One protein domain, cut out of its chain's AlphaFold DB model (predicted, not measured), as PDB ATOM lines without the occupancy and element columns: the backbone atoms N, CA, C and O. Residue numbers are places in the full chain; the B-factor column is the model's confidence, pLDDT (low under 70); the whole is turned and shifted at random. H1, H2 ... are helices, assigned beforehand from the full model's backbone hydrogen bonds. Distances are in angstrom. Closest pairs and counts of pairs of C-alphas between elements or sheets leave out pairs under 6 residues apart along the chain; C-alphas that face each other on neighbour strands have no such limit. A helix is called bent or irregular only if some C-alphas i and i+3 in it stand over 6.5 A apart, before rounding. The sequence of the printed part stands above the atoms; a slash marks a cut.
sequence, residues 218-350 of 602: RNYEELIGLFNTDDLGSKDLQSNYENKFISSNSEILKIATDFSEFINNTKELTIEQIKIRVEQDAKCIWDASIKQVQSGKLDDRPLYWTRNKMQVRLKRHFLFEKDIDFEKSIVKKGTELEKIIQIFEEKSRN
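Overview. This is residues 218 to 350 of the 602 residues of an uncharacterized protein of Flavobacterium chungangense (UniProt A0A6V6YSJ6). What is the main picture? Four long helices, H3, H4, H5 and H7, lie side by side in an up-and-down bundle, each running against the one before it in the chain, with H5 at the core. The short H1 and H2 pack on H5, away from H4 and H7, and the short H6 lies across one end of the bundle, beside the start of H7. How large and how regular is it? The printed part has 133 residues, with seven named helices, H1 to H7 in chain order, and no named strand, so its class is all helix. It is compact and rounded, with a radius of gyration of the C-alphas of 14.8 A and spans of 40 by 34 by 27 A.

Along the chain. Where is the longest helix? H4, residues 271 to 294, measures 34.5 A from C-alpha 271 at (160.653, 224.564, 162.253) to C-alpha 294 at (176.791, 210.374, 189.293). Where are the other long helices? H3 is residues 250 to 265, 21.5 A; H5 is residues 301 to 315, 21.3 A; H7 is residues 336 to 348, 18.2 A, ending with C-alpha 348 at (173.872, 218.053, 174.678). And the short ones? H1 is residues 220 to 224, H2 residues 241 to 246 and H6 residues 318 to 323, with lengths of 6.6, 8.5 and 9.8 A. H6 is irregular: C-alphas 319 and 322 are 7.7 A apart.

Arrangement. What does H4 touch? It forms helical hairpins with H3, closest C-alphas Ile 252 and Ile 285 at 6.0 A, and with H5, Ser 289 and Leu 303 at 6.1 A. With residues 275 to 286 alone it touches H7, the same way at a shallow tilt of 20 degrees, closest C-alphas Ala 282 and Ser 348 at 4.6 A. What else touches the hub, H5? Among them, H3 runs the same way at a shallow tilt of 4 degrees, closest C-alphas Ala 256 and Thr 306 at 6.5 A; H2 is about perpendicular at 75 degrees, Ile 246 and Pro 302 at 4.8 A. Residues 308 to 312 alone touch H1, closest C-alphas Glu 222 and Asn 308 at 5.7 A. How do H6 and the backbones stand? H6 touches H7, about perpendicular at 80 degrees, closest C-alphas Asp 323 and Leu 337 at 6.2 A, through residues 336 to 338 of H7 alone. Every O i to N i+4 pair is within hydrogen-bond range in H1, H2, H3, H4, H5 and H7; H6 has 0 of 2, but 2 of 3 O i to N i+3 pairs.

Size, cuts and confidence. How far does it reach? The two C-alphas farthest apart, those of Gly 296 and Lys 322, are 43.5 A apart. Which links are long? Those from H1 to H2, 16 residues, and from H6 to H7, 12 residues. Is anything cut or uncertain? The printed part has no cut, its mean pLDDT is 96.8, and no printed residue is under 70.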
ATOM      1  N   ARG A 218     171.969 207.728 156.395       97.75
ATOM      2  CA  ARG A 218     172.846 207.948 157.558       97.75
ATOM      3  C   ARG A 218     174.287 208.182 157.118       97.75
ATOM      4  O   ARG A 218     174.745 207.555 156.166       97.75
ATOM      5  N   ASN A 219     175.017 209.055 157.803       96.88
ATOM      6  CA  ASN A 219     176.468 209.134 157.615       96.88
ATOM      7  C   ASN A 219     177.184 207.937 158.284       96.88
ATOM      8  O   ASN A 219     176.531 207.039 158.822       96.88
ATOM      9  N   TYR A 220     178.518 207.897 158.233       96.75
ATOM     10  CA  TYR A 220     179.275 206.763 158.772       96.75
ATOM     11  C   TYR A 220     179.069 206.601 160.285       96.75
ATOM     12  O   TYR A 220     178.775 205.496 160.745       96.75
ATOM     13  N   GLU A 221     179.159 207.702 161.042       96.75
ATOM     14  CA  GLU A 221     178.995 207.708 162.502       96.75
ATOM     15  C   GLU A 221     177.629 207.135 162.923       96.75
ATOM     16  O   GLU A 221     177.515 206.294 163.820       96.75
ATOM     17  N   GLU A 222     176.575 207.560 162.231       97.88
ATOM     18  CA  GLU A 222     175.198 207.157 162.493       97.88
ATOM     19  C   GLU A 222     174.907 205.716 162.063       97.88
ATOM     20  O   GLU A 222     174.099 205.037 162.706       97.88
ATOM     21  N   LEU A 223     175.516 205.247 160.968       97.06
ATOM     22  CA  LEU A 223     175.238 203.932 160.388       97.06
ATOM     23  C   LEU A 223     175.754 202.790 161.271       97.06
ATOM     24  O   LEU A 223     175.090 201.756 161.369       97.06
ATOM     25  N   ILE A 224     176.887 202.983 161.957       96.38
ATOM     26  CA  ILE A 224     177.463 201.980 162.872       96.38
ATOM     27  C   ILE A 224     176.452 201.570 163.950       96.38
ATOM     28  O   ILE A 224     176.394 200.405 164.344       96.38
ATOM     29  N   GLY A 225     175.608 202.500 164.399       96.56
ATOM     30  CA  GLY A 225     174.596 202.228 165.419       96.56
ATOM     31  C   GLY A 225     173.574 201.160 165.029       96.56
ATOM     32  O   GLY A 225     172.975 200.555 165.918       96.56
ATOM     33  N   LEU A 226     173.397 200.897 163.728       97.19
ATOM     34  CA  LEU A 226     172.438 199.919 163.212       97.19
ATOM     35  C   LEU A 226     172.946 198.477 163.226       97.19
ATOM     36  O   LEU A 226     172.143 197.575 162.977       97.19
ATOM     37  N   PHE A 227     174.229 198.229 163.513       96.94
ATOM     38  CA  PHE A 227     174.717 196.857 163.633       96.94
ATOM     39  C   PHE A 227     173.933 196.094 164.698       96.94
ATOM     40  O   PHE A 227     173.665 196.593 165.795       96.94
ATOM     41  N   ASN A 228     173.554 194.873 164.341       95.69
ATOM     42  CA  ASN A 228     172.774 193.980 165.166       95.69
ATOM     43  C   ASN A 228     173.607 193.500 166.362       95.69
ATOM     44  O   ASN A 228     174.803 193.228 166.266       95.69
ATOM     45  N   THR A 229     172.941 193.384 167.502       95.38
ATOM     46  CA  THR A 229     173.506 192.887 168.763       95.38
ATOM     47  C   THR A 229     173.780 191.378 168.785       95.38
ATOM     48  O   THR A 229     174.270 190.873 169.791       95.38
ATOM     49  N   ASP A 230     173.475 190.657 167.701       92.50
ATOM     50  CA  ASP A 230     173.835 189.245 167.507       92.50
ATOM     51  C   ASP A 230     175.301 189.018 167.090       92.50
ATOM     52  O   ASP A 230     175.732 187.870 166.969       92.50
ATOM     53  N   ASP A 231     176.061 190.102 166.891       85.25
ATOM     54  CA  ASP A 231     177.471 190.110 166.494       85.25
ATOM     55  C   ASP A 231     177.776 189.450 165.138       85.25
ATOM     56  O   ASP A 231     178.934 189.151 164.833       85.25
ATOM     57  N   LEU A 232     176.769 189.274 164.275       89.56
ATOM     58  CA  LEU A 232     176.953 188.720 162.928       89.56
ATOM     59  C   LEU A 232     177.346 189.777 161.882       89.56
ATOM     60  O   LEU A 232     177.537 189.439 160.715       89.56
ATOM     61  N   GLY A 233     177.434 191.054 162.269       89.44
ATOM     62  CA  GLY A 233     177.716 192.174 161.360       89.44
ATOM     63  C   GLY A 233     176.552 192.546 160.435       89.44
ATOM     64  O   GLY A 233     176.695 193.415 159.579       89.44
ATOM     65  N   SER A 234     175.386 191.917 160.612       92.94
ATOM     66  CA  SER A 234     174.147 192.351 159.965       92.94
ATOM     67  C   SER A 234     173.621 193.632 160.620       92.94
ATOM     68  O   SER A 234     173.964 193.928 161.763       92.94
ATOM     69  N   LYS A 235     172.788 194.398 159.912       95.50
ATOM     70  CA  LYS A 235     172.066 195.543 160.481       95.50
ATOM     71  C   LYS A 235     170.626 195.157 160.813       95.50
ATOM     72  O   LYS A 235     170.051 194.299 160.149       95.50
ATOM     73  N   ASP A 236     170.052 195.786 161.835       94.38
ATOM     74  CA  ASP A 236     168.674 195.544 162.275       94.38
ATOM     75  C   ASP A 236     168.013 196.851 162.751       94.38
ATOM     76  O   ASP A 236     168.664 197.724 163.323       94.38
ATOM     77  N   LEU A 237     166.706 197.006 162.523       93.25
ATOM     78  CA  LEU A 237     165.952 198.212 162.901       93.25
ATOM     79  C   LEU A 237     165.631 198.286 164.404       93.25
ATOM     80  O   LEU A 237     165.417 199.372 164.946       93.25
ATOM     81  N   GLN A 238     165.574 197.139 165.082       91.75
ATOM     82  CA  GLN A 238     165.145 197.009 166.473       91.75
ATOM     83  C   GLN A 238     166.295 196.534 167.367       91.75
ATOM     84  O   GLN A 238     166.638 197.205 168.340       91.75
ATOM     85  N   SER A 239     166.918 195.406 167.028       95.19
ATOM     86  CA  SER A 239     167.941 194.724 167.827       95.19
ATOM     87  C   SER A 239     169.355 195.214 167.515       95.19
ATOM     88  O   SER A 239     170.248 194.417 167.248       95.19
ATOM     89  N   ASN A 240     169.571 196.528 167.559       97.06
ATOM     90  CA  ASN A 240     170.854 197.155 167.238       97.06
ATOM     91  C   ASN A 240     171.537 197.823 168.440       97.06
ATOM     92  O   ASN A 240     170.934 198.021 169.502       97.06
ATOM     93  N   TYR A 241     172.819 198.149 168.275       97.75
ATOM     94  CA  TYR A 241     173.647 198.738 169.326       97.75
ATOM     95  C   TYR A 241     173.188 200.136 169.759       97.75
ATOM     96  O   TYR A 241     173.193 200.418 170.960       97.75
ATOM     97  N   GLU A 242     172.709 200.974 168.833       98.12
ATOM     98  CA  GLU A 242     172.092 202.268 169.158       98.12
ATOM     99  C   GLU A 242     170.941 202.073 170.163       98.12
ATOM    100  O   GLU A 242     170.958 202.623 171.265       98.12
ATOM    101  N   ASN A 243     169.975 201.207 169.848       98.00
ATOM    102  CA  ASN A 243     168.833 200.921 170.715       98.00
ATOM    103  C   ASN A 243     169.240 200.249 172.032       98.00
ATOM    104  O   ASN A 243     168.657 200.570 173.073       98.00
ATOM    105  N   LYS A 244     170.234 199.350 172.013       98.19
ATOM    106  CA  LYS A 244     170.755 198.674 173.213       98.19
ATOM    107  C   LYS A 244     171.217 199.687 174.259       98.19
ATOM    108  O   LYS A 244     170.818 199.591 175.419       98.19
ATOM    109  N   PHE A 245     172.039 200.656 173.858       98.44
ATOM    110  CA  PHE A 245     172.605 201.628 174.795       98.44
ATOM    111  C   PHE A 245     171.619 202.722 175.189       98.44
ATOM    112  O   PHE A 245     171.599 203.112 176.349       98.44
ATOM    113  N   ILE A 246     170.746 203.164 174.282       98.75
ATOM    114  CA  ILE A 246     169.671 204.101 174.639       98.75
ATOM    115  C   ILE A 246     168.749 203.477 175.700       98.75
ATOM    116  O   ILE A 246     168.387 204.127 176.678       98.75
ATOM    117  N   SER A 247     168.416 202.191 175.553       98.38
ATOM    118  CA  SER A 247     167.490 201.488 176.455       98.38
ATOM    119  C   SER A 247     168.069 201.179 177.839       98.38
ATOM    120  O   SER A 247     167.312 200.838 178.748       98.38
ATOM    121  N   SER A 248     169.386 201.305 178.038       97.56
ATOM    122  CA  SER A 248     170.013 201.078 179.349       97.56
ATOM    123  C   SER A 248     169.708 202.200 180.358       97.56
ATOM    124  O   SER A 248     169.848 202.007 181.572       97.56
ATOM    125  N   ASN A 249     169.215 203.345 179.872       98.31
ATOM    126  CA  ASN A 249     168.719 204.454 180.674       98.31
ATOM    127  C   ASN A 249     167.269 204.782 180.303       98.31
ATOM    128  O   ASN A 249     166.991 205.354 179.254       98.31
ATOM    129  N   SER A 250     166.336 204.476 181.204       98.12
ATOM    130  CA  SER A 250     164.901 204.675 180.977       98.12
ATOM    131  C   SER A 250     164.495 206.137 180.760       98.12
ATOM    132  O   SER A 250     163.528 206.395 180.051       98.12
ATOM    133  N   GLU A 251     165.197 207.093 181.376       98.50
ATOM    134  CA  GLU A 251     164.913 208.526 181.216       98.50
ATOM    135  C   GLU A 251     165.343 209.001 179.824       98.50
ATOM    136  O   GLU A 251     164.558 209.625 179.115       98.50
ATOM    137  N   ILE A 252     166.540 208.604 179.389       98.69
ATOM    138  CA  ILE A 252     167.049 208.882 178.042       98.69
ATOM    139  C   ILE A 252     166.203 208.181 176.969       98.69
ATOM    140  O   ILE A 252     165.819 208.816 175.987       98.69
ATOM    141  N   LEU A 253     165.844 206.908 177.170       98.75
ATOM    142  CA  LEU A 253     164.944 206.175 176.277       98.75
ATOM    143  C   LEU A 253     163.607 206.903 176.112       98.75
ATOM    144  O   LEU A 253     163.109 207.024 174.990       98.75
ATOM    145  N   LYS A 254     163.037 207.400 177.214       98.75
ATOM    146  CA  LYS A 254     161.795 208.170 177.180       98.75
ATOM    147  C   LYS A 254     161.968 209.457 176.374       98.75
ATOM    148  O   LYS A 254     161.154 209.707 175.495       98.75
ATOM    149  N   ILE A 255     163.038 210.224 176.606       98.75
ATOM    150  CA  ILE A 255     163.316 211.456 175.845       98.75
ATOM    151  C   ILE A 255     163.431 211.153 174.344       98.75
ATOM    152  O   ILE A 255     162.758 211.788 173.536       98.75
ATOM    153  N   ALA A 256     164.215 210.140 173.962       98.38
ATOM    154  CA  ALA A 256     164.393 209.754 172.562       98.38
ATOM    155  C   ALA A 256     163.080 209.283 171.905       98.38
ATOM    156  O   ALA A 256     162.816 209.597 170.741       98.38
ATOM    157  N   THR A 257     162.251 208.543 172.647       98.00
ATOM    158  CA  THR A 257     160.944 208.058 172.176       98.00
ATOM    159  C   THR A 257     159.973 209.219 171.993       98.00
ATOM    160  O   THR A 257     159.458 209.402 170.892       98.00
ATOM    161  N   ASP A 258     159.805 210.062 173.014       98.50
ATOM    162  CA  ASP A 258     158.922 211.228 172.973       98.50
ATOM    163  C   ASP A 258     159.352 212.222 171.882       98.50
ATOM    164  O   ASP A 258     158.509 212.886 171.277       98.50
ATOM    165  N   PHE A 259     160.659 212.369 171.638       98.56
ATOM    166  CA  PHE A 259     161.182 213.196 170.552       98.56
ATOM    167  C   PHE A 259     160.836 212.600 169.187       98.56
ATOM    168  O   PHE A 259     160.341 213.301 168.306       98.56
ATOM    169  N   SER A 260     161.046 211.292 169.011       96.38
ATOM    170  CA  SER A 260     160.694 210.594 167.774       96.38
ATOM    171  C   SER A 260     159.188 210.659 167.504       96.38
ATOM    172  O   SER A 260     158.787 210.869 166.361       96.38
ATOM    173  N   GLU A 261     158.343 210.514 168.524       96.25
ATOM    174  CA  GLU A 261     156.894 210.681 168.391       96.25
ATOM    175  C   GLU A 261     156.524 212.118 168.029       96.25
ATOM    176  O   GLU A 261     155.740 212.331 167.108       96.25
ATOM    177  N   PHE A 262     157.124 213.107 168.692       97.62
ATOM    178  CA  PHE A 262     156.895 214.516 168.387       97.62
ATOM    179  C   PHE A 262     157.244 214.856 166.933       97.62
ATOM    180  O   PHE A 262     156.418 215.448 166.242       97.62
ATOM    181  N   ILE A 263     158.424 214.450 166.457       96.00
ATOM    182  CA  ILE A 263     158.882 214.734 165.092       96.00
ATOM    183  C   ILE A 263     158.004 214.041 164.041       96.00
ATOM    184  O   ILE A 263     157.747 214.626 162.998       96.00
ATOM    185  N   ASN A 264     157.528 212.816 164.291       91.50
ATOM    186  CA  ASN A 264     156.843 212.031 163.254       91.50
ATOM    187  C   ASN A 264     155.309 212.085 163.311       91.50
ATOM    188  O   ASN A 264     154.666 211.799 162.305       91.50
ATOM    189  N   ASN A 265     154.712 212.417 164.462       90.38
ATOM    190  CA  ASN A 265     153.260 212.321 164.662       90.38
ATOM    191  C   ASN A 265     152.581 213.677 164.924       90.38
ATOM    192  O   ASN A 265     151.347 213.737 164.969       90.38
ATOM    193  N   THR A 266     153.341 214.764 165.102       93.19
ATOM    194  CA  THR A 266     152.760 216.103 165.276       93.19
ATOM    195  C   THR A 266     152.283 216.647 163.934       93.19
ATOM    196  O   THR A 266     153.074 216.867 163.020       93.19
ATOM    197  N   LYS A 267     150.976 216.897 163.815       88.69
ATOM    198  CA  LYS A 267     150.386 217.491 162.610       88.69
ATOM    199  C   LYS A 267     150.790 218.953 162.463       88.69
ATOM    200  O   LYS A 267     150.767 219.685 163.450       88.69
ATOM    201  N   GLU A 268     151.055 219.369 161.225       90.00
ATOM    202  CA  GLU A 268     151.378 220.763 160.873       90.00
ATOM    203  C   GLU A 268     152.538 221.331 161.718       90.00
ATOM    204  O   GLU A 268     152.518 222.480 162.158       90.00
ATOM    205  N   LEU A 269     153.543 220.487 161.979       95.38
ATOM    206  CA  LEU A 269     154.731 220.842 162.745       95.38
ATOM    207  C   LEU A 269     155.527 221.952 162.040       95.38
ATOM    208  O   LEU A 269     155.712 221.927 160.825       95.38
ATOM    209  N   THR A 270     156.031 222.917 162.808       97.50
ATOM    210  CA  THR A 270     156.846 224.032 162.298       97.50
ATOM    211  C   THR A 270     158.313 223.903 162.708       97.50
ATOM    212  O   THR A 270     158.638 223.299 163.731       97.50
ATOM    213  N   ILE A 271     159.213 224.532 161.945       98.06
ATOM    214  CA  ILE A 271     160.653 224.564 162.253       98.06
ATOM    215  C   ILE A 271     160.917 225.189 163.634       98.06
ATOM    216  O   ILE A 271     161.756 224.687 164.377       98.06
ATOM    217  N   GLU A 272     160.171 226.227 164.025       98.25
ATOM    218  CA  GLU A 272     160.343 226.870 165.335       98.25
ATOM    219  C   GLU A 272     159.947 225.938 166.491       98.25
ATOM    220  O   GLU A 272     160.663 225.839 167.485       98.25
ATOM    221  N   GLN A 273     158.857 225.175 166.347       98.44
ATOM    222  CA  GLN A 273     158.488 224.155 167.335       98.44
ATOM    223  C   GLN A 273     159.556 223.059 167.446       98.44
ATOM    224  O   GLN A 273     159.859 222.617 168.554       98.44
ATOM    225  N   ILE A 274     160.148 222.643 166.319       98.62
ATOM    226  CA  ILE A 274     161.267 221.690 166.310       98.62
ATOM    227  C   ILE A 274     162.460 222.264 167.069       98.62
ATOM    228  O   ILE A 274     163.011 221.585 167.929       98.62
ATOM    229  N   LYS A 275     162.831 223.517 166.800       98.56
ATOM    230  CA  LYS A 275     163.946 224.195 167.465       98.56
ATOM    231  C   LYS A 275     163.749 224.282 168.981       98.56
ATOM    232  O   LYS A 275     164.659 223.911 169.720       98.56
ATOM    233  N   ILE A 276     162.565 224.700 169.442       98.50
ATOM    234  CA  ILE A 276     162.225 224.756 170.875       98.50
ATOM    235  C   ILE A 276     162.350 223.369 171.509       98.50
ATOM    236  O   ILE A 276     162.950 223.222 172.575       98.50
ATOM    237  N   ARG A 277     161.816 222.337 170.844       98.50
ATOM    238  CA  ARG A 277     161.884 220.968 171.360       98.50
ATOM    239  C   ARG A 277     163.318 220.441 171.411       98.50
ATOM    240  O   ARG A 277     163.694 219.802 172.389       98.50
ATOM    241  N   VAL A 278     164.120 220.734 170.389       98.69
ATOM    242  CA  VAL A 278     165.544 220.384 170.325       98.69
ATOM    243  C   VAL A 278     166.325 221.028 171.464       98.69
ATOM    244  O   VAL A 278     167.091 220.335 172.126       98.69
ATOM    245  N   GLU A 279     166.120 222.319 171.729       98.19
ATOM    246  CA  GLU A 279     166.806 223.017 172.819       98.19
ATOM    247  C   GLU A 279     166.501 222.382 174.187       98.19
ATOM    248  O   GLU A 279     167.411 222.180 174.996       98.19
ATOM    249  N   GLN A 280     165.234 222.024 174.422       98.38
ATOM    250  CA  GLN A 280     164.788 221.364 175.650       98.38
ATOM    251  C   GLN A 280     165.380 219.958 175.786       98.38
ATOM    252  O   GLN A 280     166.082 219.672 176.758       98.38
ATOM    253  N   ASP A 281     165.148 219.091 174.798       98.69
ATOM    254  CA  ASP A 281     165.528 217.682 174.888       98.69
ATOM    255  C   ASP A 281     167.055 217.509 174.903       98.69
ATOM    256  O   ASP A 281     167.561 216.670 175.646       98.69
ATOM    257  N   ALA A 282     167.808 218.341 174.170       98.75
ATOM    258  CA  ALA A 282     169.272 218.318 174.191       98.75
ATOM    259  C   ALA A 282     169.845 218.622 175.588       98.75
ATOM    260  O   ALA A 282     170.826 218.005 176.005       98.75
ATOM    261  N   LYS A 283     169.219 219.535 176.343       98.44
ATOM    262  CA  LYS A 283     169.592 219.785 177.741       98.44
ATOM    263  C   LYS A 283     169.170 218.628 178.648       98.44
ATOM    264  O   LYS A 283     169.955 218.205 179.495       98.44
ATOM    265  N   CYS A 284     167.968 218.086 178.451       98.62
ATOM    266  CA  CYS A 284     167.467 216.967 179.246       98.62
ATOM    267  C   CYS A 284     168.329 215.705 179.102       98.62
ATOM    268  O   CYS A 284     168.588 215.048 180.107       98.62
ATOM    269  N   ILE A 285     168.821 215.371 177.901       98.62
ATOM    270  CA  ILE A 285     169.699 214.200 177.726       98.62
ATOM    271  C   ILE A 285     171.054 214.386 178.418       98.62
ATOM    272  O   ILE A 285     171.569 213.428 178.995       98.62
ATOM    273  N   TRP A 286     171.610 215.603 178.426       98.75
ATOM    274  CA  TRP A 286     172.830 215.910 179.178       98.75
ATOM    275  C   TRP A 286     172.609 215.721 180.685       98.75
ATOM    276  O   TRP A 286     173.357 214.992 181.339       98.75
ATOM    277  N   ASP A 287     171.527 216.290 181.222       98.69
ATOM    278  CA  ASP A 287     171.193 216.197 182.647       98.69
ATOM    279  C   ASP A 287     170.903 214.756 183.088       98.69
ATOM    280  O   ASP A 287     171.394 214.307 184.128       98.69
ATOM    281  N   ALA A 288     170.158 213.999 182.278       98.75
ATOM    282  CA  ALA A 288     169.877 212.588 182.532       98.75
ATOM    283  C   ALA A 288     171.159 211.736 182.521       98.75
ATOM    284  O   ALA A 288     171.285 210.792 183.308       98.75
ATOM    285  N   SER A 289     172.130 212.087 181.673       98.75
ATOM    286  CA  SER A 289     173.426 211.402 181.588       98.75
ATOM    287  C   SER A 289     174.302 211.690 182.807       98.75
ATOM    288  O   SER A 289     174.852 210.761 183.398       98.75
ATOM    289  N   ILE A 290     174.363 212.951 183.256       98.62
ATOM    290  CA  ILE A 290     175.024 213.319 184.519       98.62
ATOM    291  C   ILE A 290     174.400 212.548 185.678       98.62
ATOM    292  O   ILE A 290     175.107 211.878 186.429       98.62
ATOM    293  N   LYS A 291     173.070 212.602 185.807       98.50
ATOM    294  CA  LYS A 291     172.328 211.924 186.874       98.50
ATOM    295  C   LYS A 291     172.625 210.423 186.901       98.50
ATOM    296  O   LYS A 291     172.874 209.869 187.970       98.50
ATOM    297  N   GLN A 292     172.636 209.768 185.740       97.94
ATOM    298  CA  GLN A 292     172.986 208.352 185.627       97.94
ATOM    299  C   GLN A 292     174.405 208.086 186.144       97.94
ATOM    300  O   GLN A 292     174.584 207.267 187.051       97.94
ATOM    301  N   VAL A 293     175.402 208.778 185.595       98.06
ATOM    302  CA  VAL A 293     176.815 208.537 185.913       98.06
ATOM    303  C   VAL A 293     177.107 208.860 187.379       98.06
ATOM    304  O   VAL A 293     177.688 208.042 188.092       98.06
ATOM    305  N   GLN A 294     176.609 209.985 187.893       97.56
ATOM    306  CA  GLN A 294     176.791 210.374 189.293       97.56
ATOM    307  C   GLN A 294     176.048 209.458 190.281       97.56
ATOM    308  O   GLN A 294     176.472 209.339 191.430       97.56
ATOM    309  N   SER A 295     175.008 208.734 189.844       96.44
ATOM    310  CA  SER A 295     174.367 207.671 190.641       96.44
ATOM    311  C   SER A 295     175.167 206.357 190.697       96.44
ATOM    312  O   SER A 295     174.784 205.424 191.401       96.44
ATOM    313  N   GLY A 296     176.292 206.276 189.977       94.06
ATOM    314  CA  GLY A 296     177.219 205.145 190.002       94.06
ATOM    315  C   GLY A 296     177.105 204.170 188.828       94.06
ATOM    316  O   GLY A 296     177.828 203.173 188.847       94.06
ATOM    317  N   LYS A 297     176.244 204.458 187.838       95.75
ATOM    318  CA  LYS A 297     176.152 203.756 186.543       95.75
ATOM    319  C   LYS A 297     177.054 204.461 185.523       95.75
ATOM    320  O   LYS A 297     176.602 205.351 184.796       95.75
ATOM    321  N   LEU A 298     178.344 204.135 185.542       96.81
ATOM    322  CA  LEU A 298     179.389 204.922 184.884       96.81
ATOM    323  C   LEU A 298     179.494 204.579 183.395       96.81
ATOM    324  O   LEU A 298     180.373 203.824 183.008       96.81
ATOM    325  N   ASP A 299     178.604 205.135 182.574       98.00
ATOM    326  CA  ASP A 299     178.532 204.846 181.137       98.00
ATOM    327  C   ASP A 299     178.125 206.097 180.339       98.00
ATOM    328  O   ASP A 299     177.118 206.735 180.651       98.00
ATOM    329  N   ASP A 300     178.912 206.455 179.326       98.44
ATOM    330  CA  ASP A 300     178.705 207.601 178.430       98.44
ATOM    331  C   ASP A 300     177.923 207.247 177.150       98.44
ATOM    332  O   ASP A 300     177.371 208.129 176.485       98.44
ATOM    333  N   ARG A 301     177.814 205.959 176.814       98.75
ATOM    334  CA  ARG A 301     177.187 205.478 175.574       98.75
ATOM    335  C   ARG A 301     175.706 205.860 175.448       98.75
ATOM    336  O   ARG A 301     175.306 206.205 174.334       98.75
ATOM    337  N   PRO A 302     174.878 205.878 176.516       98.75
ATOM    338  CA  PRO A 302     173.489 206.330 176.407       98.75
ATOM    339  C   PRO A 302     173.353 207.767 175.885       98.75
ATOM    340  O   PRO A 302     172.435 208.045 175.108       98.75
ATOM    341  N   LEU A 303     174.279 208.665 176.255       98.81
ATOM    342  CA  LEU A 303     174.329 210.033 175.732       98.81
ATOM    343  C   LEU A 303     174.700 210.023 174.249       98.81
ATOM    344  O   LEU A 303     173.983 210.596 173.430       98.81
ATOM    345  N   TYR A 304     175.801 209.351 173.911       98.88
ATOM    346  CA  TYR A 304     176.341 209.300 172.554       98.88
ATOM    347  C   TYR A 304     175.319 208.774 171.535       98.88
ATOM    348  O   TYR A 304     174.974 209.465 170.577       98.88
ATOM    349  N   TRP A 305     174.746 207.595 171.781       98.81
ATOM    350  CA  TRP A 305     173.829 206.962 170.829       98.81
ATOM    351  C   TRP A 305     172.493 207.699 170.700       98.81
ATOM    352  O   TRP A 305     171.949 207.803 169.601       98.81
ATOM    353  N   THR A 306     171.978 208.279 171.790       98.81
ATOM    354  CA  THR A 306     170.763 209.111 171.730       98.81
ATOM    355  C   THR A 306     170.969 210.338 170.858       98.81
ATOM    356  O   THR A 306     170.079 210.699 170.085       98.81
ATOM    357  N   ARG A 307     172.149 210.964 170.947       98.62
ATOM    358  CA  ARG A 307     172.498 212.124 170.126       98.62
ATOM    359  C   ARG A 307     172.492 211.780 168.640       98.62
ATOM    360  O   ARG A 307     171.860 212.511 167.876       98.62
ATOM    361  N   ASN A 308     173.077 210.649 168.251       98.44
ATOM    362  CA  ASN A 308     173.046 210.174 166.863       98.44
ATOM    363  C   ASN A 308     171.604 209.909 166.402       98.44
ATOM    364  O   ASN A 308     171.155 210.461 165.396       98.44
ATOM    365  N   LYS A 309     170.822 209.164 167.193       98.25
ATOM    366  CA  LYS A 309     169.433 208.825 166.857       98.25
ATOM    367  C   LYS A 309     168.545 210.055 166.653       98.25
ATOM    368  O   LYS A 309     167.775 210.117 165.694       98.25
ATOM    369  N   MET A 310     168.633 211.039 167.549       98.69
ATOM    370  CA  MET A 310     167.837 212.268 167.458       98.69
ATOM    371  C   MET A 310     168.239 213.118 166.245       98.69
ATOM    372  O   MET A 310     167.359 213.629 165.551       98.69
ATOM    373  N   GLN A 311     169.535 213.214 165.930       98.44
ATOM    374  CA  GLN A 311     170.001 213.917 164.729       98.44
ATOM    375  C   GLN A 311     169.507 213.254 163.440       98.44
ATOM    376  O   GLN A 311     169.009 213.956 162.560       98.44
ATOM    377  N   VAL A 312     169.516 211.920 163.354       98.00
ATOM    378  CA  VAL A 312     168.942 211.196 162.206       98.00
ATOM    379  C   VAL A 312     167.456 211.519 162.028       98.00
ATOM    380  O   VAL A 312     167.000 211.739 160.905       98.00
ATOM    381  N   ARG A 313     166.681 211.600 163.122       97.50
ATOM    382  CA  ARG A 313     165.257 211.982 163.056       97.50
ATOM    383  C   ARG A 313     165.059 213.401 162.522       97.50
ATOM    384  O   ARG A 313     164.154 213.599 161.719       97.50
ATOM    385  N   LEU A 314     165.913 214.354 162.902       98.12
ATOM    386  CA  LEU A 314     165.889 215.706 162.337       98.12
ATOM    387  C   LEU A 314     166.214 215.692 160.840       98.12
ATOM    388  O   LEU A 314     165.436 216.206 160.041       98.12
ATOM    389  N   LYS A 315     167.317 215.048 160.444       98.00
ATOM    390  CA  LYS A 315     167.775 214.987 159.045       98.00
ATOM    391  C   LYS A 315     166.780 214.277 158.114       98.00
ATOM    392  O   LYS A 315     166.743 214.561 156.921       98.00
ATOM    393  N   ARG A 316     165.945 213.376 158.648       96.31
ATOM    394  CA  ARG A 316     164.872 212.678 157.912       96.31
ATOM    395  C   ARG A 316     163.520 213.385 157.922       96.31
ATOM    396  O   ARG A 316     162.585 212.879 157.308       96.31
ATOM    397  N   HIS A 317     163.382 214.527 158.587       96.69
ATOM    398  CA  HIS A 317     162.123 215.260 158.572       96.69
ATOM    399  C   HIS A 317     161.998 216.107 157.295       96.69
ATOM    400  O   HIS A 317     162.897 216.873 156.953       96.69
ATOM    401  N   PHE A 318     160.863 216.008 156.595       95.25
ATOM    402  CA  PHE A 318     160.680 216.600 155.259       95.25
ATOM    403  C   PHE A 318     160.841 218.122 155.193       95.25
ATOM    404  O   PHE A 318     161.188 218.654 154.140       95.25
ATOM    405  N   LEU A 319     160.624 218.826 156.309       96.69
ATOM    406  CA  LEU A 319     160.852 220.274 156.392       96.69
ATOM    407  C   LEU A 319     162.307 220.666 156.108       96.69
ATOM    408  O   LEU A 319     162.550 221.797 155.698       96.69
ATOM    409  N   PHE A 320     163.252 219.741 156.291       97.62
ATOM    410  CA  PHE A 320     164.678 219.981 156.097       97.62
ATOM    411  C   PHE A 320     165.246 219.321 154.838       97.62
ATOM    412  O   PHE A 320     166.453 219.346 154.636       97.62
ATOM    413  N   GLU A 321     164.413 218.770 153.948       95.25
ATOM    414  CA  GLU A 321     164.866 218.120 152.704       95.25
ATOM    415  C   GLU A 321     165.832 219.007 151.894       95.25
ATOM    416  O   GLU A 321     166.837 218.539 151.361       95.25
ATOM    417  N   LYS A 322     165.566 220.317 151.831       96.06
ATOM    418  CA  LYS A 322     166.410 221.272 151.095       96.06
ATOM    419  C   LYS A 322     167.743 221.564 151.783       96.06
ATOM    420  O   LYS A 322     168.691 221.976 151.105       96.06
ATOM    421  N   ASP A 323     167.830 221.304 153.082       97.94
ATOM    422  CA  ASP A 323     169.008 221.563 153.907       97.94
ATOM    423  C   ASP A 323     170.024 220.412 153.836       97.94
ATOM    424  O   ASP A 323     171.148 220.545 154.314       97.94
ATOM    425  N   ILE A 324     169.662 219.299 153.193       96.50
ATOM    426  CA  ILE A 324     170.493 218.103 153.060       96.50
ATOM    427  C   ILE A 324     171.217 218.077 151.709       96.50
ATOM    428  O   ILE A 324     170.636 218.338 150.650       96.50
ATOM    429  N   ASP A 325     172.511 217.756 151.740       94.69
ATOM    430  CA  ASP A 325     173.253 217.227 150.595       94.69
ATOM    431  C   ASP A 325     173.175 215.698 150.659       94.69
ATOM    432  O   ASP A 325     173.871 215.046 151.440       94.69
ATOM    433  N   PHE A 326     172.252 215.145 149.875       92.50
ATOM    434  CA  PHE A 326     171.923 213.724 149.881       92.50
ATOM    435  C   PHE A 326     173.050 212.841 149.353       92.50
ATOM    436  O   PHE A 326     173.198 211.716 149.813       92.50
ATOM    437  N   GLU A 327     173.853 213.345 148.419       89.81
ATOM    438  CA  GLU A 327     174.941 212.574 147.820       89.81
ATOM    439  C   GLU A 327     176.085 212.358 148.817       89.81
ATOM    440  O   GLU A 327     176.789 211.352 148.765       89.81
ATOM    441  N   LYS A 328     176.278 213.317 149.724       90.38
ATOM    442  CA  LYS A 328     177.340 213.288 150.736       90.38
ATOM    443  C   LYS A 328     176.845 212.914 152.131       90.38
ATOM    444  O   LYS A 328     177.658 212.839 153.043       90.38
ATOM    445  N   SER A 329     175.540 212.735 152.325       93.38
ATOM    446  CA  SER A 329     174.929 212.524 153.643       93.38
ATOM    447  C   SER A 329     175.283 213.604 154.679       93.38
ATOM    448  O   SER A 329     175.390 213.319 155.874       93.38
ATOM    449  N   ILE A 330     175.404 214.868 154.253       92.94
ATOM    450  CA  ILE A 330     175.729 215.998 155.141       92.94
ATOM    451  C   ILE A 330     174.639 217.068 155.159       92.94
ATOM    452  O   ILE A 330     173.873 217.245 154.211       92.94
ATOM    453  N   VAL A 331     174.611 217.835 156.248       96.31
ATOM    454  CA  VAL A 331     173.789 219.042 156.362       96.31
ATOM    455  C   VAL A 331     174.538 220.216 155.744       96.31
ATOM    456  O   VAL A 331     175.706 220.462 156.055       96.31
ATOM    457  N   LYS A 332     173.873 220.947 154.850       96.00
ATOM    458  CA  LYS A 332     174.448 222.104 154.163       96.00
ATOM    459  C   LYS A 332     174.687 223.244 155.148       96.00
ATOM    460  O   LYS A 332     173.847 223.548 155.995       96.00
ATOM    461  N   LYS A 333     175.821 223.922 154.984       93.75
ATOM    462  CA  LYS A 333     176.203 225.094 155.780       93.75
ATOM    463  C   LYS A 333     175.238 226.264 155.580       93.75
ATOM    464  O   LYS A 333     174.756 226.490 154.473       93.75
ATOM    465  N   GLY A 334     174.989 227.017 156.648       95.12
ATOM    466  CA  GLY A 334     174.143 228.213 156.659       95.12
ATOM    467  C   GLY A 334     172.636 227.943 156.674       95.12
ATOM    468  O   GLY A 334     171.855 228.892 156.608       95.12
ATOM    469  N   THR A 335     172.218 226.679 156.757       98.12
ATOM    470  CA  THR A 335     170.805 226.280 156.732       98.12
ATOM    471  C   THR A 335     170.150 226.323 158.112       98.12
ATOM    472  O   THR A 335     170.829 226.424 159.136       98.12
ATOM    473  N   GLU A 336     168.818 226.248 158.160       98.06
ATOM    474  CA  GLU A 336     168.095 226.194 159.436       98.06
ATOM    475  C   GLU A 336     168.362 224.878 160.171       98.06
ATOM    476  O   GLU A 336     168.584 224.897 161.384       98.06
ATOM    477  N   LEU A 337     168.439 223.750 159.452       98.62
ATOM    478  CA  LEU A 337     168.824 222.481 160.064       98.62
ATOM    479  C   LEU A 337     170.227 222.535 160.688       98.62
ATOM    480  O   LEU A 337     170.400 222.032 161.797       98.62
ATOM    481  N   GLU A 338     171.217 223.163 160.036       98.00
ATOM    482  CA  GLU A 338     172.555 223.318 160.633       98.00
ATOM    483  C   GLU A 338     172.477 224.070 161.969       98.00
ATOM    484  O   GLU A 338     173.054 223.625 162.958       98.00
ATOM    485  N   LYS A 339     171.727 225.177 162.027       98.44
ATOM    486  CA  LYS A 339     171.563 225.971 163.257       98.44
ATOM    487  C   LYS A 339     170.888 225.166 164.366       98.44
ATOM    488  O   LYS A 339     171.296 225.256 165.521       98.44
ATOM    489  N   ILE A 340     169.870 224.374 164.030       98.81
ATOM    490  CA  ILE A 340     169.175 223.502 164.989       98.81
ATOM    491  C   ILE A 340     170.116 222.410 165.508       98.81
ATOM    492  O   ILE A 340     170.175 222.187 166.716       98.81
ATOM    493  N   ILE A 341     170.895 221.772 164.630       98.44
ATOM    494  CA  ILE A 341     171.911 220.794 165.037       98.44
ATOM    495  C   ILE A 341     172.987 221.460 165.899       98.44
ATOM    496  O   ILE A 341     173.385 220.893 166.908       98.44
ATOM    497  N   GLN A 342     173.414 222.681 165.581       98.25
ATOM    498  CA  GLN A 342     174.368 223.412 166.413       98.25
ATOM    499  C   GLN A 342     173.819 223.644 167.831       98.25
ATOM    500  O   GLN A 342     174.539 223.410 168.799       98.25
ATOM    501  N   ILE A 343     172.549 224.046 167.973       98.56
ATOM    502  CA  ILE A 343     171.890 224.172 169.287       98.56
ATOM    503  C   ILE A 343     171.880 222.820 170.007       98.56
ATOM    504  O   ILE A 343     172.202 222.746 171.195       98.56
ATOM    505  N   PHE A 344     171.547 221.747 169.287       98.81
ATOM    506  CA  PHE A 344     171.557 220.393 169.828       98.81
ATOM    507  C   PHE A 344     172.944 220.010 170.364       98.81
ATOM    508  O   PHE A 344     173.057 219.598 171.518       98.81
ATOM    509  N   GLU A 345     174.005 220.187 169.574       98.44
ATOM    510  CA  GLU A 345     175.391 219.916 169.976       98.44
ATOM    511  C   GLU A 345     175.793 220.769 171.190       98.44
ATOM    512  O   GLU A 345     176.297 220.242 172.180       98.44
ATOM    513  N   GLU A 346     175.507 222.074 171.171       98.62
ATOM    514  CA  GLU A 346     175.865 223.003 172.249       98.62
ATOM    515  C   GLU A 346     175.247 222.632 173.599       98.62
ATOM    516  O   GLU A 346     175.905 222.758 174.637       98.62
ATOM    517  N   LYS A 347     173.984 222.198 173.599       98.69
ATOM    518  CA  LYS A 347     173.247 221.850 174.821       98.69
ATOM    519  C   LYS A 347     173.537 220.424 175.283       98.69
ATOM    520  O   LYS A 347     173.730 220.215 176.476       98.69
ATOM    521  N   SER A 348     173.636 219.470 174.357       98.75
ATOM    522  CA  SER A 348     173.872 218.053 174.678       98.75
ATOM    523  C   SER A 348     175.325 217.721 175.032       98.75
ATOM    524  O   SER A 348     175.586 216.658 175.589       98.75
ATOM    525  N   ARG A 349     176.265 218.629 174.740       98.69
ATOM    526  CA  ARG A 349     177.691 218.525 175.107       98.69
ATOM    527  C   ARG A 349     178.143 219.540 176.156       98.69
ATOM    528  O   ARG A 349     179.326 219.586 176.496       98.69
ATOM    529  N   ASN A 350     177.205 220.350 176.649       98.62
ATOM    530  CA  ASN A 350     177.408 221.382 177.664       98.62
ATOM    531  C   ASN A 350     178.313 222.560 177.269       98.62
ATOM    532  O   ASN A 350     178.851 223.242 178.138       98.62
TER     533      ASN A 350